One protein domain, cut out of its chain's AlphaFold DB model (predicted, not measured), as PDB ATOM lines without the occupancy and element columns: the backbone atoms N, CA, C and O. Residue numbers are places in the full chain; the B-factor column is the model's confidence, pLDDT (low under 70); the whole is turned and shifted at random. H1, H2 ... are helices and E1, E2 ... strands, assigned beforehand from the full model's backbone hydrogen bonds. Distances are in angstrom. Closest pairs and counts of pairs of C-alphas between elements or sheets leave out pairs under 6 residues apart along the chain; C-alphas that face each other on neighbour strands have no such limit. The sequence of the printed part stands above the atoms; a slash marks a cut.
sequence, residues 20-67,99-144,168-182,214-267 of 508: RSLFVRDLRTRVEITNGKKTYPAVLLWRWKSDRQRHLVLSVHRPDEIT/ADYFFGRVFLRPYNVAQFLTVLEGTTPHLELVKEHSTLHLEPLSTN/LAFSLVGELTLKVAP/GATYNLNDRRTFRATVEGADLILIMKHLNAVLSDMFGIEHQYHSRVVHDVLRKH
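What this domain is: This is residues 20 to 67, 99 to 144, 168 to 182 and 214 to 267 of the 508 residues of an uncharacterized protein of Trypanosoma theileri (UniProt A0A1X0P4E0). One sheet of eight strands is curled like part of a barrel and folded back on itself, its leaf E4 E3 E2 E1 facing its leaf E7 E6 E5 with E8 as the hinge. H1 and H2 pack on this sheet side by side, running opposite ways, and residues 254 to 267 of H3 stick out as a free arm. The printed part has 163 residues, with named elements in the order E1 E2 E3 E4 H1 E5 E6 E7 E8 H2 H3; the class is mixed, helices and strands. The sheet, in order E4 E3 E2 E1 E8 E7 E6 E5, is antiparallel throughout. The whole is only just compact, close to loose, with a radius of gyration of the C-alphas of 18.0 A and spans of 67 by 47 by 34 A.

How they stand to each other: Start in the twisted sheet with E1, residues 24 to 35, E2, residues 38 to 49, and E3, residues 56 to 61: they form a meander, each strand the antiparallel neighbour of the one before. In the hairpin of E1 and E2, look for N 33 and O 40, 2.9 A apart; in that of E2 and E3, for N 45 and O 59, 2.8 A. The edge strand E4, residues 106 to 108, brings N 108 within 2.8 A of O 56. On the other side of E1 is E8, residues 216 to 230, with N 34 and O 224 at 2.8 A; E8 bends by 87 degrees at residue 220. Next comes E7, residues 169 to 180, with N 225 and O 174 at 2.7 A, then E6, residues 134 to 140, with N 137 and O 173 at 2.7 A. E6 forms a hairpin with the edge strand E5, residues 127 to 131, where N 129 and O 136 are 2.8 A apart. H1, residues 110 to 120, is on the sheet at a height of 7.5 A. H2, residues 231 to 248, is on it too; its closest C-alphas to E1 are Leu 27 and His 240, 7.2 A. H1 and H2 touch at a shallow tilt of 24 degrees, opposite ways, closest at the C-alphas of Pro 110 and Leu 245, 6.2 A. H3, residues 251 to 267, is not on the sheet; it is close to but not clearly touching H2, at a steep tilt of 49 degrees, with the C-alphas of Asp 247 and His 253 closest at 7.6 A. In H1, H2 and H3 every O i to N i+4 pair is within hydrogen-bond range.

Where its parts are: Find C-alpha 24 at (34.621, -10.998, 86.861), where E1 begins; it covers 31.4 A, and E2 33.5 A. E7 covers 34.3 A and E8 35.1 A. H2 runs 26.1 A from C-alpha 231 at (17.083, -25.872, 78.055), and H3 24.4 A to C-alpha 267 at (55.916, 3.663, 70.597).

The domain as a whole: The farthest C-alphas, those of Lys 37 and His 267, are 66.9 A apart. Look for three cuts: C-alphas 67 and 99 are 20.8 A apart, 144 and 168 11.7 A, and 182 and 214 6.2 A. Of the links that are printed whole, none is long. The mean pLDDT of the printed part is 90.5; residues 20 to 21, 65 to 67 and 143 to 144 are under 70.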
ATOM      1  N   ARG A  20      46.083  -3.957  86.553       59.03
ATOM      2  CA  ARG A  20      45.648  -5.269  86.070       59.03
ATOM      3  C   ARG A  20      44.121  -5.246  86.062       59.03
ATOM      4  O   ARG A  20      43.495  -5.205  87.119       59.03
ATOM      5  N   SER A  21      43.522  -5.183  84.880       62.78
ATOM      6  CA  SER A  21      42.071  -5.168  84.733       62.78
ATOM      7  C   SER A  21      41.475  -6.393  85.434       62.78
ATOM      8  O   SER A  21      41.837  -7.541  85.159       62.78
ATOM      9  N   LEU A  22      40.591  -6.133  86.400       72.38
ATOM     10  CA  LEU A  22      39.871  -7.170  87.127       72.38
ATOM     11  C   LEU A  22      38.645  -7.572  86.310       72.38
ATOM     12  O   LEU A  22      37.698  -6.800  86.154       72.38
ATOM     13  N   PHE A  23      38.677  -8.784  85.772       82.31
ATOM     14  CA  PHE A  23      37.565  -9.392  85.064       82.31
ATOM     15  C   PHE A  23      36.822 -10.297  86.029       82.31
ATOM     16  O   PHE A  23      37.431 -11.084  86.754       82.31
ATOM     17  N   VAL A  24      35.501 -10.178  86.034       89.25
ATOM     18  CA  VAL A  24      34.621 -10.998  86.861       89.25
ATOM     19  C   VAL A  24      33.573 -11.617  85.956       89.25
ATOM     20  O   VAL A  24      32.902 -10.912  85.197       89.25
ATOM     21  N   ARG A  25      33.434 -12.939  86.036       93.12
ATOM     22  CA  ARG A  25      32.368 -13.687  85.376       93.12
ATOM     23  C   ARG A  25      31.465 -14.278  86.439       93.12
ATOM     24  O   ARG A  25      31.900 -15.129  87.207       93.12
ATOM     25  N   ASP A  26      30.210 -13.846  86.419       95.00
ATOM     26  CA  ASP A  26      29.173 -14.284  87.346       95.00
ATOM     27  C   ASP A  26      28.015 -14.925  86.574       95.00
ATOM     28  O   ASP A  26      27.507 -14.354  85.606       95.00
ATOM     29  N   LEU A  27      27.570 -16.092  87.032       96.19
ATOM     30  CA  LEU A  27      26.345 -16.753  86.595       96.19
ATOM     31  C   LEU A  27      25.545 -17.192  87.822       96.19
ATOM     32  O   LEU A  27      26.107 -17.625  88.826       96.19
ATOM     33  N   ARG A  28      24.220 -17.078  87.754       95.88
ATOM     34  CA  ARG A  28      23.309 -17.433  88.846       95.88
ATOM     35  C   ARG A  28      22.352 -18.518  88.381       95.88
ATOM     36  O   ARG A  28      21.700 -18.355  87.357       95.88
ATOM     37  N   THR A  29      22.248 -19.590  89.155       95.62
ATOM     38  CA  THR A  29      21.353 -20.720  88.883       95.62
ATOM     39  C   THR A  29      20.407 -20.899  90.058       95.62
ATOM     40  O   THR A  29      20.834 -20.868  91.210       95.62
ATOM     41  N   ARG A  30      19.115 -21.080  89.791       95.38
ATOM     42  CA  ARG A  30      18.122 -21.318  90.843       95.38
ATOM     43  C   ARG A  30      18.285 -22.730  91.393       95.38
ATOM     44  O   ARG A  30      18.409 -23.677  90.621       95.38
ATOM     45  N   VAL A  31      18.292 -22.863  92.716       96.25
ATOM     46  CA  VAL A  31      18.450 -24.152  93.399       96.25
ATOM     47  C   VAL A  31      17.494 -24.255  94.583       96.25
ATOM     48  O   VAL A  31      17.090 -23.251  95.167       96.25
ATOM     49  N   GLU A  32      17.146 -25.474  94.966       96.19
ATOM     50  CA  GLU A  32      16.376 -25.756  96.176       96.19
ATOM     51  C   GLU A  32      17.296 -26.360  97.231       96.19
ATOM     52  O   GLU A  32      18.023 -27.311  96.953       96.19
ATOM     53  N   ILE A  33      17.260 -25.829  98.452       96.25
ATOM     54  CA  ILE A  33      18.002 -26.379  99.587       96.25
ATOM     55  C   ILE A  33      17.059 -27.205 100.438       96.25
ATOM     56  O   ILE A  33      15.950 -26.784 100.768       96.25
ATOM     57  N   THR A  34      17.529 -28.378 100.833       94.56
ATOM     58  CA  THR A  34      16.835 -29.299 101.718       94.56
ATOM     59  C   THR A  34      17.572 -29.385 103.054       94.56
ATOM     60  O   THR A  34      18.776 -29.629 103.121       94.56
ATOM     61  N   ASN A  35      16.833 -29.154 104.137       91.56
ATOM     62  CA  ASN A  35      17.288 -29.330 105.510       91.56
ATOM     63  C   ASN A  35      16.295 -30.252 106.231       91.56
ATOM     64  O   ASN A  35      15.281 -29.813 106.791       91.56
ATOM     65  N   GLY A  36      16.541 -31.560 106.136       89.81
ATOM     66  CA  GLY A  36      15.664 -32.595 106.676       89.81
ATOM     67  C   GLY A  36      14.262 -32.554 106.060       89.81
ATOM     68  O   GLY A  36      14.035 -33.075 104.977       89.81
ATOM     69  N   LYS A  37      13.298 -31.954 106.772       89.06
ATOM     70  CA  LYS A  37      11.894 -31.831 106.324       89.06
ATOM     71  C   LYS A  37      11.566 -30.489 105.671       89.06
ATOM     72  O   LYS A  37      10.467 -30.340 105.144       89.06
ATOM     73  N   LYS A  38      12.456 -29.502 105.778       91.06
ATOM     74  CA  LYS A  38      12.242 -28.162 105.233       91.06
ATOM     75  C   LYS A  38      12.943 -28.061 103.884       91.06
ATOM     76  O   LYS A  38      14.109 -28.436 103.776       91.06
ATOM     77  N   THR A  39      12.245 -27.537 102.886       94.44
ATOM     78  CA  THR A  39      12.818 -27.170 101.591       94.44
ATOM     79  C   THR A  39      12.599 -25.682 101.360       94.44
ATOM     80  O   THR A  39      11.544 -25.150 101.708       94.44
ATOM     81  N   TYR A  40      13.614 -24.989 100.852       94.44
ATOM     82  CA  TYR A  40      13.540 -23.551 100.610       94.44
ATOM     83  C   TYR A  40      14.351 -23.138  99.374       94.44
ATOM     84  O   TYR A  40      15.355 -23.781  99.059       94.44
ATOM     85  N   PRO A  41      13.921 -22.084  98.658       95.38
ATOM     86  CA  PRO A  41      14.595 -21.623  97.452       95.38
ATOM     87  C   PRO A  41      15.905 -20.899  97.782       95.38
ATOM     88  O   PRO A  41      16.017 -20.219  98.808       95.38
ATOM     89  N   ALA A  42      16.874 -21.028  96.880       95.44
ATOM     90  CA  ALA A  42      18.189 -20.405  96.926       95.44
ATOM     91  C   ALA A  42      18.740 -20.152  95.514       95.44
ATOM     92  O   ALA A  42      18.162 -20.561  94.504       95.44
ATOM     93  N   VAL A  43      19.879 -19.469  95.444       95.81
ATOM     94  CA  VAL A  43      20.610 -19.214  94.200       95.81
ATOM     95  C   VAL A  43      22.037 -19.720  94.347       95.81
ATOM     96  O   VAL A  43      22.747 -19.345  95.275       95.81
ATOM     97  N   LEU A  44      22.475 -20.559  93.417       96.38
ATOM     98  CA  LEU A  44      23.865 -20.958  93.269       96.38
ATOM     99  C   LEU A  44      24.578 -19.944  92.370       96.38
ATOM    100  O   LEU A  44      24.243 -19.793  91.196       96.38
ATOM    101  N   LEU A  45      25.548 -19.237  92.938       95.81
ATOM    102  CA  LEU A  45      26.394 -18.275  92.250       95.81
ATOM    103  C   LEU A  45      27.693 -18.952  91.805       95.81
ATOM    104  O   LEU A  45      28.479 -19.391  92.647       95.81
ATOM    105  N   TRP A  46      27.913 -18.971  90.496       97.06
ATOM    106  CA  TRP A  46      29.147 -19.368  89.827       97.06
ATOM    107  C   TRP A  46      29.955 -18.102  89.564       97.06
ATOM    108  O   TRP A  46      29.537 -17.263  88.769       97.06
ATOM    109  N   ARG A  47      31.072 -17.927  90.267       95.25
ATOM    110  CA  ARG A  47      31.873 -16.703  90.203       95.25
ATOM    111  C   ARG A  47      33.333 -17.015  89.934       95.25
ATOM    112  O   ARG A  47      33.987 -17.684  90.735       95.25
ATOM    113  N   TRP A  48      33.860 -16.483  88.842       94.88
ATOM    114  CA  TRP A  48      35.290 -16.463  88.548       94.88
ATOM    115  C   TRP A  48      35.793 -15.024  88.531       94.88
ATOM    116  O   TRP A  48      35.084 -14.116  88.089       94.88
ATOM    117  N   LYS A  49      37.015 -14.813  89.018       91.12
ATOM    118  CA  LYS A  49      37.671 -13.508  89.039       91.12
ATOM    119  C   LYS A  49      39.117 -13.626  88.548       91.12
ATOM    120  O   LYS A  49      39.805 -14.592  88.878       91.12
ATOM    121  N   SER A  50      39.596 -12.624  87.809       87.06
ATOM    122  CA  SER A  50      40.953 -12.609  87.247       87.06
ATOM    123  C   SER A  50      42.060 -12.268  88.251       87.06
ATOM    124  O   SER A  50      43.234 -12.437  87.924       87.06
ATOM    125  N   ASP A  51      41.726 -11.812  89.462       81.75
ATOM    126  CA  ASP A  51      42.670 -11.731  90.588       81.75
ATOM    127  C   ASP A  51      43.042 -13.136  91.096       81.75
ATOM    128  O   ASP A  51      44.186 -13.406  91.452       81.75
ATOM    129  N   ARG A  52      42.080 -14.061  91.049       73.38
ATOM    130  CA  ARG A  52      42.144 -15.438  91.540       73.38
ATOM    131  C   ARG A  52      41.950 -16.419  90.386       73.38
ATOM    132  O   ARG A  52      41.109 -17.315  90.441       73.38
ATOM    133  N   GLN A  53      42.793 -16.284  89.362       74.25
ATOM    134  CA  GLN A  53      42.689 -16.984  88.067       74.25
ATOM    135  C   GLN A  53      42.588 -18.511  88.169       74.25
ATOM    136  O   GLN A  53      42.150 -19.164  87.230       74.25
ATOM    137  N   ARG A  54      42.983 -19.098  89.300       85.62
ATOM    138  CA  ARG A  54      43.116 -20.546  89.461       85.62
ATOM    139  C   ARG A  54      41.791 -21.277  89.678       85.62
ATOM    140  O   ARG A  54      41.757 -22.487  89.460       85.62
ATOM    141  N   HIS A  55      40.730 -20.612  90.152       92.75
ATOM    142  CA  HIS A  55      39.530 -21.322  90.615       92.75
ATOM    143  C   HIS A  55      38.213 -20.607  90.294       92.75
ATOM    144  O   HIS A  55      38.097 -19.393  90.419       92.75
ATOM    145  N   LEU A  56      37.197 -21.396  89.947       96.06
ATOM    146  CA  LEU A  56      35.801 -20.976  89.871       96.06
ATOM    147  C   LEU A  56      35.165 -21.241  91.233       96.06
ATOM    148  O   LEU A  56      35.307 -22.330  91.786       96.06
ATOM    149  N   VAL A  57      34.486 -20.252  91.799       95.50
ATOM    150  CA  VAL A  57      33.896 -20.342  93.133       95.50
ATOM    151  C   VAL A  57      32.396 -20.556  93.009       95.50
ATOM    152  O   VAL A  57      31.705 -19.737  92.408       95.50
ATOM    153  N   LEU A  58      31.890 -21.628  93.617       96.12
ATOM    154  CA  LEU A  58      30.459 -21.834  93.823       96.12
ATOM    155  C   LEU A  58      30.080 -21.420  95.236       96.12
ATOM    156  O   LEU A  58      30.713 -21.831  96.213       96.12
ATOM    157  N   SER A  59      29.033 -20.616  95.340       94.56
ATOM    158  CA  SER A  59      28.485 -20.170  96.619       94.56
ATOM    159  C   SER A  59      26.969 -20.155  96.562       94.56
ATOM    160  O   SER A  59      26.384 -19.870  95.520       94.56
ATOM    161  N   VAL A  60      26.338 -20.498  97.676       94.88
ATOM    162  CA  VAL A  60      24.883 -20.522  97.800       94.88
ATOM    163  C   VAL A  60      24.431 -19.232  98.466       94.88
ATOM    164  O   VAL A  60      24.959 -18.861  99.507       94.88
ATOM    165  N   HIS A  61      23.454 -18.573  97.853       93.50
ATOM    166  CA  HIS A  61      22.925 -17.274  98.250       93.50
ATOM    167  C   HIS A  61      21.414 -17.332  98.439       93.50
ATOM    168  O   HIS A  61      20.719 -18.199  97.894       93.50
ATOM    169  N   ARG A  62      20.900 -16.369  99.202       92.50
ATOM    170  CA  ARG A  62      19.465 -16.106  99.298       92.50
ATOM    171  C   ARG A  62      18.928 -15.715  97.909       92.50
ATOM    172  O   ARG A  62      19.637 -15.041  97.166       92.50
ATOM    173  N   PRO A  63      17.705 -16.126  97.526       91.12
ATOM    174  CA  PRO A  63      17.113 -15.630  96.293       91.12
ATOM    175  C   PRO A  63      16.856 -14.126  96.424       91.12
ATOM    176  O   PRO A  63      16.263 -13.682  97.410       91.12
ATOM    177  N   ASP A  64      17.310 -13.352  95.439       84.69
ATOM    178  CA  ASP A  64      17.069 -11.913  95.398       84.69
ATOM    179  C   ASP A  64      15.558 -11.657  95.335       84.69
ATOM    180  O   ASP A  64      14.870 -12.121  94.418       84.69
ATOM    181  N   GLU A  65      15.040 -10.876  96.287       65.75
ATOM    182  CA  GLU A  65      13.621 -10.487  96.346       65.75
ATOM    183  C   GLU A  65      13.169  -9.753  95.067       65.75
ATOM    184  O   GLU A  65      11.992  -9.762  94.719       65.75
ATOM    185  N   ILE A  66      14.119  -9.179  94.322       53.34
ATOM    186  CA  ILE A  66      13.900  -8.349  93.131       53.34
ATOM    187  C   ILE A  66      13.426  -9.179  91.922       53.34
ATOM    188  O   ILE A  66      12.756  -8.659  91.037       53.34
ATOM    189  N   THR A  67      13.698 -10.486  91.890       49.12
ATOM    190  CA  THR A  67      13.235 -11.365  90.796       49.12
ATOM    191  C   THR A  67      11.788 -11.845  90.944       49.12
ATOM    192  O   THR A  67      11.290 -12.548  90.065       49.12
ATOM    193  N   ALA A  99      20.847 -16.466 108.267       83.81
ATOM    194  CA  ALA A  99      21.813 -17.446 108.760       83.81
ATOM    195  C   ALA A  99      21.669 -18.844 108.118       83.81
ATOM    196  O   ALA A  99      22.635 -19.600 108.098       83.81
ATOM    197  N   ASP A 100      20.498 -19.190 107.566       87.06
ATOM    198  CA  ASP A 100      20.267 -20.462 106.866       87.06
ATOM    199  C   ASP A 100      20.906 -20.519 105.472       87.06
ATOM    200  O   ASP A 100      20.919 -21.588 104.854       87.06
ATOM    201  N   TYR A 101      21.415 -19.388 104.978       88.12
ATOM    202  CA  TYR A 101      22.100 -19.268 103.692       88.12
ATOM    203  C   TYR A 101      23.622 -19.125 103.836       88.12
ATOM    204  O   TYR A 101      24.323 -19.001 102.836       88.12
ATOM    205  N   PHE A 102      24.158 -19.169 105.059       89.50
ATOM    206  CA  PHE A 102      25.585 -18.968 105.297       89.50
ATOM    207  C   PHE A 102      26.370 -20.285 105.174       89.50
ATOM    208  O   PHE A 102      26.596 -21.007 106.146       89.50
ATOM    209  N   PHE A 103      26.783 -20.623 103.950       91.50
ATOM    210  CA  PHE A 103      27.463 -21.882 103.626       91.50
ATOM    211  C   PHE A 103      28.961 -21.736 103.341       91.50
ATOM    212  O   PHE A 103      29.502 -20.654 103.100       91.50
ATOM    213  N   GLY A 104      29.650 -22.880 103.328       86.75
ATOM    214  CA  GLY A 104      30.946 -23.011 102.669       86.75
ATOM    215  C   GLY A 104      30.916 -22.662 101.181       86.75
ATOM    216  O   GLY A 104      29.877 -22.704 100.526       86.75
ATOM    217  N   ARG A 105      32.094 -22.334 100.647       92.00
ATOM    218  CA  ARG A 105      32.314 -22.104  99.215       92.00
ATOM    219  C   ARG A 105      32.978 -23.332  98.601       92.00
ATOM    220  O   ARG A 105      33.866 -23.915  99.223       92.00
ATOM    221  N   VAL A 106      32.604 -23.684  97.375       94.62
ATOM    222  CA  VAL A 106      33.250 -24.767  96.619       94.62
ATOM    223  C   VAL A 106      34.189 -24.163  95.588       94.62
ATOM    224  O   VAL A 106      33.764 -23.412  94.719       94.62
ATOM    225  N   PHE A 107      35.470 -24.505  95.668       94.94
ATOM    226  CA  PHE A 107      36.481 -24.042  94.714       94.94
ATOM    227  C   PHE A 107      36.716 -25.093  93.628       94.94
ATOM    228  O   PHE A 107      37.264 -26.159  93.904       94.94
ATOM    229  N   LEU A 108      36.326 -24.821  92.393       96.56
ATOM    230  CA  LEU A 108      36.568 -25.698  91.254       96.56
ATOM    231  C   LEU A 108      37.884 -25.310  90.575       96.56
ATOM    232  O   LEU A 108      38.066 -24.167  90.161       96.56
ATOM    233  N   ARG A 109      38.817 -26.264  90.489       95.75
ATOM    234  CA  ARG A 109      40.063 -26.133  89.711       95.75
ATOM    235  C   ARG A 109      39.762 -26.230  88.206       95.75
ATOM    236  O   ARG A 109      38.700 -26.749  87.865       95.75
ATOM    237  N   PRO A 110      40.685 -25.826  87.311       96.31
ATOM    238  CA  PRO A 110      40.454 -25.892  85.865       96.31
ATOM    239  C   PRO A 110      40.113 -27.312  85.397       96.31
ATOM    240  O   PRO A 110      39.177 -27.503  84.630       96.31
ATOM    241  N   TYR A 111      40.787 -28.320  85.960       97.19
ATOM    242  CA  TYR A 111      40.473 -29.730  85.716       97.19
ATOM    243  C   TYR A 111      39.020 -30.085  86.076       97.19
ATOM    244  O   TYR A 111      38.320 -30.701  85.281       97.19
ATOM    245  N   ASN A 112      38.529 -29.632  87.232       97.50
ATOM    246  CA  ASN A 112      37.153 -29.887  87.659       97.50
ATOM    247  C   ASN A 112      36.149 -29.193  86.724       97.50
ATOM    248  O   ASN A 112      35.108 -29.759  86.416       97.50
ATOM    249  N   VAL A 113      36.452 -27.970  86.272       97.75
ATOM    250  CA  VAL A 113      35.615 -27.239  85.303       97.75
ATOM    251  C   VAL A 113      35.548 -27.992  83.971       97.75
ATOM    252  O   VAL A 113      34.464 -28.137  83.412       97.75
ATOM    253  N   ALA A 114      36.674 -28.537  83.504       97.94
ATOM    254  CA  ALA A 114      36.709 -29.383  82.316       97.94
ATOM    255  C   ALA A 114      35.876 -30.663  82.497       97.94
ATOM    256  O   ALA A 114      35.073 -30.979  81.630       97.94
ATOM    257  N   GLN A 115      35.975 -31.354  83.640       97.94
ATOM    258  CA  GLN A 115      35.132 -32.525  83.936       97.94
ATOM    259  C   GLN A 115      33.631 -32.194  83.950       97.94
ATOM    260  O   GLN A 115      32.804 -32.995  83.520       97.94
ATOM    261  N   PHE A 116      33.258 -31.009  84.443       97.50
ATOM    262  CA  PHE A 116      31.877 -30.534  84.355       97.50
ATOM    263  C   PHE A 116      31.430 -30.425  82.898       97.50
ATOM    264  O   PHE A 116      30.362 -30.922  82.545       97.50
ATOM    265  N   LEU A 117      32.256 -29.808  82.049       97.38
ATOM    266  CA  LEU A 117      31.980 -29.686  80.620       97.38
ATOM    267  C   LEU A 117      31.861 -31.057  79.948       97.38
ATOM    268  O   LEU A 117      30.881 -31.268  79.244       97.38
ATOM    269  N   THR A 118      32.748 -32.018  80.235       97.06
ATOM    270  CA  THR A 118      32.668 -33.350  79.610       97.06
ATOM    271  C   THR A 118      31.382 -34.097  79.961       97.06
ATOM    272  O   THR A 118      30.854 -34.826  79.120       97.06
ATOM    273  N   VAL A 119      30.843 -33.917  81.174       96.81
ATOM    274  CA  VAL A 119      29.530 -34.474  81.541       96.81
ATOM    275  C   VAL A 119      28.397 -33.757  80.817       96.81
ATOM    276  O   VAL A 119      27.518 -34.419  80.268       96.81
ATOM    277  N   LEU A 120      28.413 -32.421  80.773       95.56
ATOM    278  CA  LEU A 120      27.374 -31.636  80.092       95.56
ATOM    279  C   LEU A 120      27.363 -31.867  78.572       95.56
ATOM    280  O   LEU A 120      26.305 -31.858  77.950       95.56
ATOM    281  N   GLU A 121      28.527 -32.135  77.986       94.50
ATOM    282  CA  GLU A 121      28.700 -32.541  76.588       94.50
ATOM    283  C   GLU A 121      28.327 -34.010  76.349       94.50
ATOM    284  O   GLU A 121      28.330 -34.464  75.212       94.50
ATOM    285  N   GLY A 122      27.998 -34.780  77.390       93.25
ATOM    286  CA  GLY A 122      27.620 -36.188  77.270       93.25
ATOM    287  C   GLY A 122      28.787 -37.141  76.987       93.25
ATOM    288  O   GLY A 122      28.549 -38.305  76.674       93.25
ATOM    289  N   THR A 123      30.034 -36.679  77.120       94.56
ATOM    290  CA  THR A 123      31.238 -37.519  76.983       94.56
ATOM    291  C   THR A 123      31.440 -38.406  78.212       94.56
ATOM    292  O   THR A 123      31.892 -39.542  78.106       94.56
ATOM    293  N   THR A 124      31.097 -37.900  79.399       95.31
ATOM    294  CA  THR A 124      31.208 -38.626  80.673       95.31
ATOM    295  C   THR A 124      29.817 -38.820  81.292       95.31
ATOM    296  O   THR A 124      29.019 -37.885  81.281       95.31
ATOM    297  N   PRO A 125      29.485 -40.004  81.846       94.50
ATOM    298  CA  PRO A 125      28.122 -40.294  82.296       94.50
ATOM    299  C   PRO A 125      27.723 -39.589  83.594       94.50
ATOM    300  O   PRO A 125      26.542 -39.356  83.797       94.50
ATOM    301  N   HIS A 126      28.657 -39.297  84.495       96.56
ATOM    302  CA  HIS A 126      28.397 -38.558  85.732       96.56
ATOM    303  C   HIS A 126      29.700 -37.964  86.268       96.56
ATOM    304  O   HIS A 126      30.790 -38.390  85.883       96.56
ATOM    305  N   LEU A 127      29.580 -36.996  87.170       97.62
ATOM    306  CA  LEU A 127      30.695 -36.413  87.907       97.62
ATOM    307  C   LEU A 127      30.364 -36.394  89.392       97.62
ATOM    308  O   LEU A 127      29.273 -35.981  89.779       97.62
ATOM    309  N   GLU A 128      31.332 -36.789  90.207       97.81
ATOM    310  CA  GLU A 128      31.296 -36.696  91.660       97.81
ATOM    311  C   GLU A 128      32.574 -36.006  92.143       97.81
ATOM    312  O   GLU A 128      33.689 -36.418  91.826       97.81
ATOM    313  N   LEU A 129      32.409 -34.933  92.909       97.44
ATOM    314  CA  LEU A 129      33.488 -34.204  93.554       97.44
ATOM    315  C   LEU A 129      33.249 -34.216  95.057       97.44
ATOM    316  O   LEU A 129      32.315 -33.583  95.551       97.44
ATOM    317  N   VAL A 130      34.132 -34.886  95.786       97.25
ATOM    318  CA  VAL A 130      34.080 -34.974  97.246       97.25
ATOM    319  C   VAL A 130      35.194 -34.121  97.840       97.25
ATOM    320  O   VAL A 130      36.361 -34.246  97.478       97.25
ATOM    321  N   LYS A 131      34.829 -33.228  98.758       95.31
ATOM    322  CA  LYS A 131      35.744 -32.437  99.585       95.31
ATOM    323  C   LYS A 131      35.292 -32.484 101.038       95.31
ATOM    324  O   LYS A 131      34.150 -32.820 101.333       95.31
ATOM    325  N   GLU A 132      36.168 -32.055 101.939       93.25
ATOM    326  CA  GLU A 132      35.930 -32.094 103.387       93.25
ATOM    327  C   GLU A 132      34.601 -31.441 103.819       93.25
ATOM    328  O   GLU A 132      33.861 -31.988 104.643       93.25
ATOM    329  N   HIS A 133      34.265 -30.285 103.236       93.75
ATOM    330  CA  HIS A 133      33.078 -29.502 103.605       93.75
ATOM    331  C   HIS A 133      32.017 -29.416 102.506       93.75
ATOM    332  O   HIS A 133      31.008 -28.724 102.691       93.75
ATOM    333  N   SER A 134      32.238 -30.082 101.372       96.12
ATOM    334  CA  SER A 134      31.323 -30.027 100.238       96.12
ATOM    335  C   SER A 134      31.381 -31.278  99.378       96.12
ATOM    336  O   SER A 134      32.475 -31.706  99.014       96.12
ATOM    337  N   THR A 135      30.231 -31.778  98.951       97.31
ATOM    338  CA  THR A 135      30.127 -32.773  97.878       97.31
ATOM    339  C   THR A 135      29.327 -32.190  96.721       97.31
ATOM    340  O   THR A 135      28.462 -31.336  96.921       97.31
ATOM    341  N   LEU A 136      29.646 -32.590  95.496       97.94
ATOM    342  CA  LEU A 136      28.969 -32.121  94.295       97.94
ATOM    343  C   LEU A 136      28.846 -33.272  93.308       97.94
ATOM    344  O   LEU A 136      29.844 -33.880  92.940       97.94
ATOM    345  N   HIS A 137      27.629 -33.541  92.870       97.94
ATOM    346  CA  HIS A 137      27.274 -34.587  91.931       97.94
ATOM    347  C   HIS A 137      26.521 -33.977  90.753       97.94
ATOM    348  O   HIS A 137      25.599 -33.178  90.932       97.94
ATOM    349  N   LEU A 138      26.905 -34.370  89.546       97.94
ATOM    350  CA  LEU A 138      26.234 -33.994  88.313       97.94
ATOM    351  C   LEU A 138      25.932 -35.261  87.519       97.94
ATOM    352  O   LEU A 138      26.842 -36.024  87.194       97.94
ATOM    353  N   GLU A 139      24.662 -35.464  87.190       96.62
ATOM    354  CA  GLU A 139      24.201 -36.620  86.423       96.62
ATOM    355  C   GLU A 139      23.188 -36.202  85.338       96.62
ATOM    356  O   GLU A 139      22.379 -35.295  85.559       96.62
ATOM    357  N   PRO A 140      23.196 -36.839  84.157       95.69
ATOM    358  CA  PRO A 140      22.190 -36.626  83.130       95.69
ATOM    359  C   PRO A 140      20.843 -37.189  83.592       95.69
ATOM    360  O   PRO A 140      20.728 -38.336  84.032       95.69
ATOM    361  N   LEU A 141      19.781 -36.399  83.446       93.56
ATOM    362  CA  LEU A 141      18.428 -36.856  83.735       93.56
ATOM    363  C   LEU A 141      17.976 -37.803  82.621       93.56
ATOM    364  O   LEU A 141      17.813 -37.415  81.464       93.56
ATOM    365  N   SER A 142      17.738 -39.066  82.979       83.00
ATOM    366  CA  SER A 142      17.213 -40.061  82.042       83.00
ATOM    367  C   SER A 142      15.881 -39.588  81.449       83.00
ATOM    368  O   SER A 142      14.873 -39.482  82.150       83.00
ATOM    369  N   THR A 143      15.849 -39.365  80.131       68.19
ATOM    370  CA  THR A 143      14.672 -38.876  79.378       68.19
ATOM    371  C   THR A 143      13.429 -39.766  79.525       68.19
ATOM    372  O   THR A 143      12.303 -39.325  79.285       68.19
ATOM    373  N   ASN A 144      13.602 -41.008  79.988       61.53
ATOM    374  CA  ASN A 144      12.515 -41.925  80.328       61.53
ATOM    375  C   ASN A 144      11.630 -41.412  81.478       61.53
ATOM    376  O   ASN A 144      10.437 -41.715  81.498       61.53
ATOM    377  N   LEU A 168      19.101 -33.696  77.401       88.62
ATOM    378  CA  LEU A 168      18.485 -32.360  77.373       88.62
ATOM    379  C   LEU A 168      18.414 -31.701  78.759       88.62
ATOM    380  O   LEU A 168      18.100 -30.514  78.862       88.62
ATOM    381  N   ALA A 169      18.658 -32.478  79.816       94.88
ATOM    382  CA  ALA A 169      18.553 -32.038  81.196       94.88
ATOM    383  C   ALA A 169      19.547 -32.784  82.094       94.88
ATOM    384  O   ALA A 169      19.825 -33.969  81.891       94.88
ATOM    385  N   PHE A 170      20.032 -32.095  83.123       96.62
ATOM    386  CA  PHE A 170      20.975 -32.603  84.113       96.62
ATOM    387  C   PHE A 170      20.487 -32.298  85.531       96.62
ATOM    388  O   PHE A 170      19.867 -31.267  85.792       96.62
ATOM    389  N   SER A 171      20.768 -33.206  86.457       97.00
ATOM    390  CA  SER A 171      20.538 -33.047  87.889       97.00
ATOM    391  C   SER A 171      21.863 -32.670  88.541       97.00
ATOM    392  O   SER A 171      22.812 -33.454  88.532       97.00
ATOM    393  N   LEU A 172      21.933 -31.453  89.078       97.81
ATOM    394  CA  LEU A 172      23.052 -30.969  89.875       97.81
ATOM    395  C   LEU A 172      22.656 -31.051  91.347       97.81
ATOM    396  O   LEU A 172      21.747 -30.353  91.798       97.81
ATOM    397  N   VAL A 173      23.338 -31.896  92.106       97.81
ATOM    398  CA  VAL A 173      23.098 -32.093  93.535       97.81
ATOM    399  C   VAL A 173      24.391 -31.810  94.270       97.81
ATOM    400  O   VAL A 173      25.440 -32.286  93.865       97.81
ATOM    401  N   GLY A 174      24.350 -31.064  95.363       97.06
ATOM    402  CA  GLY A 174      25.527 -30.913  96.207       97.06
ATOM    403  C   GLY A 174      25.163 -30.841  97.670       97.06
ATOM    404  O   GLY A 174      24.046 -30.484  98.025       97.06
ATOM    405  N   GLU A 175      26.108 -31.180  98.532       96.88
ATOM    406  CA  GLU A 175      25.978 -31.002  99.972       96.88
ATOM    407  C   GLU A 175      26.993 -29.974 100.430       96.88
ATOM    408  O   GLU A 175      28.159 -30.032 100.047       96.88
ATOM    409  N   LEU A 176      26.559 -29.024 101.253       96.06
ATOM    410  CA  LEU A 176      27.425 -28.001 101.824       96.06
ATOM    411  C   LEU A 176      27.302 -28.000 103.335       96.06
ATOM    412  O   LEU A 176      26.213 -28.129 103.897       96.06
ATOM    413  N   THR A 177      28.441 -27.807 103.987       95.12
ATOM    414  CA  THR A 177      28.496 -27.609 105.433       95.12
ATOM    415  C   THR A 177      28.178 -26.151 105.758       95.12
ATOM    416  O   THR A 177      28.757 -25.234 105.161       95.12
ATOM    417  N   LEU A 178      27.261 -25.928 106.701       93.06
ATOM    418  CA  LEU A 178      26.910 -24.591 107.167       93.06
ATOM    419  C   LEU A 178      28.092 -23.967 107.922       93.06
ATOM    420  O   LEU A 178      28.754 -24.618 108.741       93.06
ATOM    421  N   LYS A 179      28.345 -22.684 107.672       92.00
ATOM    422  CA  LYS A 179      29.244 -21.883 108.496       92.00
ATOM    423  C   LYS A 179      28.455 -21.297 109.654       92.00
ATOM    424  O   LYS A 179      27.348 -20.802 109.486       92.00
ATOM    425  N   VAL A 180      29.035 -21.328 110.844       88.62
ATOM    426  CA  VAL A 180      28.454 -20.695 112.025       88.62
ATOM    427  C   VAL A 180      29.387 -19.566 112.422       88.62
ATOM    428  O   VAL A 180      30.566 -19.791 112.703       88.62
ATOM    429  N   ALA A 181      28.867 -18.337 112.396       83.81
ATOM    430  CA  ALA A 181      29.574 -17.207 112.979       83.81
ATOM    431  C   ALA A 181      29.848 -17.534 114.453       83.81
ATOM    432  O   ALA A 181      28.957 -18.083 115.112       83.81
ATOM    433  N   PRO A 182      31.046 -17.227 114.981       78.81
ATOM    434  CA  PRO A 182      31.332 -17.462 116.382       78.81
ATOM    435  C   PRO A 182      30.270 -16.688 117.150       78.81
ATOM    436  O   PRO A 182      30.192 -15.460 117.064       78.81
ATOM    437  N   GLY A 214      36.632 -15.538 111.865       81.06
ATOM    438  CA  GLY A 214      36.376 -16.530 112.915       81.06
ATOM    439  C   GLY A 214      35.152 -17.431 112.710       81.06
ATOM    440  O   GLY A 214      34.823 -18.189 113.618       81.06
ATOM    441  N   ALA A 215      34.469 -17.388 111.560       85.44
ATOM    442  CA  ALA A 215      33.418 -18.363 111.250       85.44
ATOM    443  C   ALA A 215      33.984 -19.792 111.167       85.44
ATOM    444  O   ALA A 215      34.925 -20.057 110.418       85.44
ATOM    445  N   THR A 216      33.373 -20.721 111.900       89.81
ATOM    446  CA  THR A 216      33.758 -22.141 111.921       89.81
ATOM    447  C   THR A 216      32.710 -22.994 111.218       89.81
ATOM    448  O   THR A 216      31.512 -22.719 111.317       89.81
ATOM    449  N   TYR A 217      33.139 -24.050 110.530       92.56
ATOM    450  CA  TYR A 217      32.223 -25.010 109.914       92.56
ATOM    451  C   TYR A 217      31.553 -25.879 110.975       92.56
ATOM    452  O   TYR A 217      32.221 -26.487 111.811       92.56
ATOM    453  N   ASN A 218      30.226 -25.979 110.925       92.94
ATOM    454  CA  ASN A 218      29.497 -26.932 111.749       92.94
ATOM    455  C   ASN A 218      29.345 -28.247 110.984       92.94
ATOM    456  O   ASN A 218      28.382 -28.428 110.246       92.94
ATOM    457  N   LEU A 219      30.279 -29.179 111.190       91.62
ATOM    458  CA  LEU A 219      30.304 -30.480 110.506       91.62
ATOM    459  C   LEU A 219      29.018 -31.309 110.694       91.62
ATOM    460  O   LEU A 219      28.750 -32.203 109.896       91.62
ATOM    461  N   ASN A 220      28.215 -31.002 111.720       92.69
ATOM    462  CA  ASN A 220      26.945 -31.675 111.986       92.69
ATOM    463  C   ASN A 220      25.760 -31.092 111.197       92.69
ATOM    464  O   ASN A 220      24.705 -31.719 111.159       92.69
ATOM    465  N   ASP A 221      25.901 -29.903 110.600       93.44
ATOM    466  CA  ASP A 221      24.863 -29.248 109.793       93.44
ATOM    467  C   ASP A 221      25.302 -29.224 108.324       93.44
ATOM    468  O   ASP A 221      25.874 -28.252 107.820       93.44
ATOM    469  N   ARG A 222      25.067 -30.354 107.651       94.88
ATOM    470  CA  ARG A 222      25.208 -30.491 106.201       94.88
ATOM    471  C   ARG A 222      23.835 -30.390 105.559       94.88
ATOM    472  O   ARG A 222      22.905 -31.083 105.971       94.88
ATOM    473  N   ARG A 223      23.716 -29.537 104.545       95.88
ATOM    474  CA  ARG A 223      22.468 -29.330 103.803       95.88
ATOM    475  C   ARG A 223      22.687 -29.652 102.339       95.88
ATOM    476  O   ARG A 223      23.705 -29.270 101.763       95.88
ATOM    477  N   THR A 224      21.719 -30.337 101.750       97.00
ATOM    478  CA  THR A 224      21.776 -30.750 100.350       97.00
ATOM    479  C   THR A 224      21.025 -29.732  99.507       97.00
ATOM    480  O   THR A 224      19.853 -29.461  99.774       97.00
ATOM    481  N   PHE A 225      21.673 -29.179  98.488       96.81
ATOM    482  CA  PHE A 225      21.026 -28.394  97.448       96.81
ATOM    483  C   PHE A 225      20.824 -29.239  96.190       96.81
ATOM    484  O   PHE A 225      21.611 -30.137  95.887       96.81
ATOM    485  N   ARG A 226      19.756 -28.951  95.450       97.00
ATOM    486  CA  ARG A 226      19.422 -29.605  94.187       97.00
ATOM    487  C   ARG A 226      19.011 -28.563  93.157       97.00
ATOM    488  O   ARG A 226      18.262 -27.640  93.465       97.00
ATOM    489  N   ALA A 227      19.481 -28.740  91.933       96.56
ATOM    490  CA  ALA A 227      19.104 -27.953  90.774       96.56
ATOM    491  C   ALA A 227      18.844 -28.885  89.590       96.56
ATOM    492  O   ALA A 227      19.593 -29.835  89.361       96.56
ATOM    493  N   THR A 228      17.796 -28.604  88.828       95.94
ATOM    494  CA  THR A 228      17.573 -29.218  87.518       95.94
ATOM    495  C   THR A 228      18.000 -28.219  86.457       95.94
ATOM    496  O   THR A 228      17.439 -27.129  86.377       95.94
ATOM    497  N   VAL A 229      19.011 -28.576  85.674       95.62
ATOM    498  CA  VAL A 229      19.578 -27.735  84.622       95.62
ATOM    499  C   VAL A 229      19.062 -28.240  83.283       95.62
ATOM    500  O   VAL A 229      19.401 -29.347  82.872       95.62
ATOM    501  N   GLU A 230      18.241 -27.448  82.601       95.19
ATOM    502  CA  GLU A 230      17.639 -27.813  81.316       95.19
ATOM    503  C   GLU A 230      17.549 -26.614  80.364       95.19
ATOM    504  O   GLU A 230      17.644 -25.456  80.776       95.19
ATOM    505  N   GLY A 231      17.384 -26.889  79.067       93.75
ATOM    506  CA  GLY A 231      17.083 -25.872  78.055       93.75
ATOM    507  C   GLY A 231      18.088 -24.713  78.003       93.75
ATOM    508  O   GLY A 231      19.272 -24.910  77.736       93.75
ATOM    509  N   ALA A 232      17.602 -23.486  78.219       93.88
ATOM    510  CA  ALA A 232      18.420 -22.275  78.145       93.88
ATOM    511  C   ALA A 232      19.478 -22.202  79.258       93.88
ATOM    512  O   ALA A 232      20.609 -21.796  78.991       93.88
ATOM    513  N   ASP A 233      19.144 -22.644  80.474       94.56
ATOM    514  CA  ASP A 233      20.062 -22.609  81.617       94.56
ATOM    515  C   ASP A 233      21.265 -23.523  81.384       94.56
ATOM    516  O   ASP A 233      22.397 -23.148  81.690       94.56
ATOM    517  N   LEU A 234      21.039 -24.685  80.762       95.44
ATOM    518  CA  LEU A 234      22.107 -25.593  80.348       95.44
ATOM    519  C   LEU A 234      23.085 -24.903  79.389       95.44
ATOM    520  O   LEU A 234      24.293 -24.922  79.618       95.44
ATOM    521  N   ILE A 235      22.567 -24.240  78.353       95.69
ATOM    522  CA  ILE A 235      23.389 -23.529  77.365       95.69
ATOM    523  C   ILE A 235      24.178 -22.397  78.034       95.69
ATOM    524  O   ILE A 235      25.357 -22.208  77.735       95.69
ATOM    525  N   LEU A 236      23.546 -21.643  78.939       96.50
ATOM    526  CA  LEU A 236      24.196 -20.556  79.672       96.50
ATOM    527  C   LEU A 236      25.315 -21.077  80.576       96.50
ATOM    528  O   LEU A 236      26.405 -20.505  80.563       96.50
ATOM    529  N   ILE A 237      25.080 -22.172  81.304       97.38
ATOM    530  CA  ILE A 237      26.090 -22.811  82.152       97.38
ATOM    531  C   ILE A 237      27.251 -23.324  81.301       97.38
ATOM    532  O   ILE A 237      28.393 -22.975  81.579       97.38
ATOM    533  N   MET A 238      26.989 -24.076  80.228       97.00
ATOM    534  CA  MET A 238      28.046 -24.590  79.349       97.00
ATOM    535  C   MET A 238      28.892 -23.463  78.748       97.00
ATOM    536  O   MET A 238      30.120 -23.518  78.788       97.00
ATOM    537  N   LYS A 239      28.252 -22.405  78.228       97.38
ATOM    538  CA  LYS A 239      28.966 -21.237  77.694       97.38
ATOM    539  C   LYS A 239      29.787 -20.540  78.772       97.38
ATOM    540  O   LYS A 239      30.933 -20.190  78.515       97.38
ATOM    541  N   HIS A 240      29.225 -20.355  79.964       97.19
ATOM    542  CA  HIS A 240      29.929 -19.735  81.080       97.19
ATOM    543  C   HIS A 240      31.157 -20.551  81.501       97.19
ATOM    544  O   HIS A 240      32.231 -19.977  81.639       97.19
ATOM    545  N   LEU A 241      31.028 -21.872  81.650       97.38
ATOM    546  CA  LEU A 241      32.136 -22.750  82.031       97.38
ATOM    547  C   LEU A 241      33.242 -22.783  80.970       97.38
ATOM    548  O   LEU A 241      34.409 -22.673  81.330       97.38
ATOM    549  N   ASN A 242      32.890 -22.861  79.682       96.25
ATOM    550  CA  ASN A 242      33.859 -22.779  78.582       96.25
ATOM    551  C   ASN A 242      34.643 -21.468  78.615       96.25
ATOM    552  O   ASN A 242      35.868 -21.449  78.510       96.25
ATOM    553  N   ALA A 243      33.924 -20.366  78.808       94.38
ATOM    554  CA  ALA A 243      34.524 -19.053  78.873       94.38
ATOM    555  C   ALA A 243      35.460 -18.960  80.102       94.38
ATOM    556  O   ALA A 243      36.625 -18.593  79.964       94.38
ATOM    557  N   VAL A 244      34.991 -19.346  81.294       94.94
ATOM    558  CA  VAL A 244      35.804 -19.362  82.522       94.94
ATOM    559  C   VAL A 244      37.054 -20.224  82.354       94.94
ATOM    560  O   VAL A 244      38.127 -19.821  82.790       94.94
ATOM    561  N   LEU A 245      36.942 -21.388  81.713       95.06
ATOM    562  CA  LEU A 245      38.081 -22.266  81.476       95.06
ATOM    563  C   LEU A 245      39.126 -21.602  80.562       95.06
ATOM    564  O   LEU A 245      40.314 -21.666  80.871       95.06
ATOM    565  N   SER A 246      38.694 -20.907  79.501       92.88
ATOM    566  CA  SER A 246      39.581 -20.084  78.658       92.88
ATOM    567  C   SER A 246      40.332 -19.033  79.486       92.88
ATOM    568  O   SER A 246      41.559 -18.918  79.399       92.88
ATOM    569  N   ASP A 247      39.614 -18.324  80.364       91.31
ATOM    570  CA  ASP A 247      40.209 -17.284  81.205       91.31
ATOM    571  C   ASP A 247      41.189 -17.857  82.242       91.31
ATOM    572  O   ASP A 247      42.221 -17.247  82.521       91.31
ATOM    573  N   MET A 248      40.898 -19.039  82.803       92.38
ATOM    574  CA  MET A 248      41.774 -19.733  83.758       92.38
ATOM    575  C   MET A 248      43.140 -20.074  83.158       92.38
ATOM    576  O   MET A 248      44.146 -20.022  83.865       92.38
ATOM    577  N   PHE A 249      43.192 -20.407  81.866       89.88
ATOM    578  CA  PHE A 249      44.454 -20.626  81.155       89.88
ATOM    579  C   PHE A 249      45.152 -19.319  80.759       89.88
ATOM    580  O   PHE A 249      46.296 -19.343  80.310       89.88
ATOM    581  N   GLY A 250      44.490 -18.173  80.937       83.56
ATOM    582  CA  GLY A 250      45.061 -16.857  80.685       83.56
ATOM    583  C   GLY A 250      45.449 -16.628  79.228       83.56
ATOM    584  O   GLY A 250      46.263 -15.746  78.963       83.56
ATOM    585  N   ILE A 251      44.892 -17.400  78.288       77.06
ATOM    586  CA  ILE A 251      45.253 -17.340  76.865       77.06
ATOM    587  C   ILE A 251      45.001 -15.922  76.333       77.06
ATOM    588  O   ILE A 251      45.887 -15.305  75.741       77.06
ATOM    589  N   GLU A 252      43.834 -15.358  76.648       74.50
ATOM    590  CA  GLU A 252      43.463 -13.991  76.269       74.50
ATOM    591  C   GLU A 252      44.315 -12.939  76.996       74.50
ATOM    592  O   GLU A 252      44.790 -11.981  76.387       74.50
ATOM    593  N   HIS A 253      44.586 -13.135  78.292       74.94
ATOM    594  CA  HIS A 253      45.415 -12.212  79.073       74.94
ATOM    595  C   HIS A 253      46.852 -12.137  78.556       74.94
ATOM    596  O   HIS A 253      47.408 -11.044  78.438       74.94
ATOM    597  N   GLN A 254      47.453 -13.281  78.229       77.75
ATOM    598  CA  GLN A 254      48.796 -13.338  77.662       77.75
ATOM    599  C   GLN A 254      48.835 -12.715  76.269       77.75
ATOM    600  O   GLN A 254      49.778 -11.986  75.962       77.75
ATOM    601  N   TYR A 255      47.813 -12.957  75.445       79.19
ATOM    602  CA  TYR A 255      47.705 -12.341  74.128       79.19
ATOM    603  C   TYR A 255      47.637 -10.812  74.229       79.19
ATOM    604  O   TYR A 255      48.487 -10.123  73.667       79.19
ATOM    605  N   HIS A 256      46.701 -10.268  75.012       77.62
ATOM    606  CA  HIS A 256      46.564  -8.821  75.169       77.62
ATOM    607  C   HIS A 256      47.787  -8.179  75.824       77.62
ATOM    608  O   HIS A 256      48.222  -7.123  75.379       77.62
ATOM    609  N   SER A 257      48.392  -8.828  76.823       78.50
ATOM    610  CA  SER A 257      49.642  -8.349  77.420       78.50
ATOM    611  C   SER A 257      50.759  -8.251  76.378       78.50
ATOM    612  O   SER A 257      51.428  -7.223  76.304       78.50
ATOM    613  N   ARG A 258      50.924  -9.264  75.514       81.44
ATOM    614  CA  ARG A 258      51.910  -9.228  74.422       81.44
ATOM    615  C   ARG A 258      51.624  -8.111  73.425       81.44
ATOM    616  O   ARG A 258      52.540  -7.367  73.097       81.44
ATOM    617  N   VAL A 259      50.370  -7.954  72.997       83.06
ATOM    618  CA  VAL A 259      49.967  -6.884  72.070       83.06
ATOM    619  C   VAL A 259      50.250  -5.507  72.672       83.06
ATOM    620  O   VAL A 259      50.868  -4.677  72.015       83.06
ATOM    621  N   VAL A 260      49.879  -5.275  73.935       81.81
ATOM    622  CA  VAL A 260      50.156  -4.011  74.637       81.81
ATOM    623  C   VAL A 260      51.660  -3.773  74.757       81.81
ATOM    624  O   VAL A 260      52.129  -2.684  74.437       81.81
ATOM    625  N   HIS A 261      52.440  -4.785  75.147       80.50
ATOM    626  CA  HIS A 261      53.897  -4.667  75.200       80.50
ATOM    627  C   HIS A 261      54.512  -4.367  73.831       80.50
ATOM    628  O   HIS A 261      55.454  -3.581  73.755       80.50
ATOM    629  N   ASP A 262      53.992  -4.948  72.751       84.88
ATOM    630  CA  ASP A 262      54.470  -4.674  71.398       84.88
ATOM    631  C   ASP A 262      54.083  -3.272  70.918       84.88
ATOM    632  O   ASP A 262      54.909  -2.607  70.291       84.88
ATOM    633  N   VAL A 263      52.887  -2.780  71.250       81.69
ATOM    634  CA  VAL A 263      52.470  -1.395  70.974       81.69
ATOM    635  C   VAL A 263      53.341  -0.407  71.747       81.69
ATOM    636  O   VAL A 263      53.906   0.502  71.141       81.69
ATOM    637  N   LEU A 264      53.547  -0.624  73.050       82.56
ATOM    638  CA  LEU A 264      54.431   0.206  73.872       82.56
ATOM    639  C   LEU A 264      55.869   0.177  73.343       82.56
ATOM    640  O   LEU A 264      56.495   1.221  73.188       82.56
ATOM    641  N   ARG A 265      56.384  -1.000  72.969       85.06
ATOM    642  CA  ARG A 265      57.718  -1.148  72.369       85.06
ATOM    643  C   ARG A 265      57.831  -0.414  71.032       85.06
ATOM    644  O   ARG A 265      58.878   0.178  70.761       85.06
ATOM    645  N   LYS A 266      56.796  -0.457  70.186       85.62
ATOM    646  CA  LYS A 266      56.737   0.302  68.926       85.62
ATOM    647  C   LYS A 266      56.725   1.804  69.200       85.62
ATOM    648  O   LYS A 266      57.493   2.517  68.564       85.62
ATOM    649  N   HIS A 267      55.961   2.261  70.191       81.19
ATOM    650  CA  HIS A 267      55.916   3.663  70.597       81.19
ATOM    651  C   HIS A 267      57.276   4.151  71.125       81.19
ATOM    652  O   HIS A 267      57.808   5.141  70.630       81.19
TER     653      HIS A 267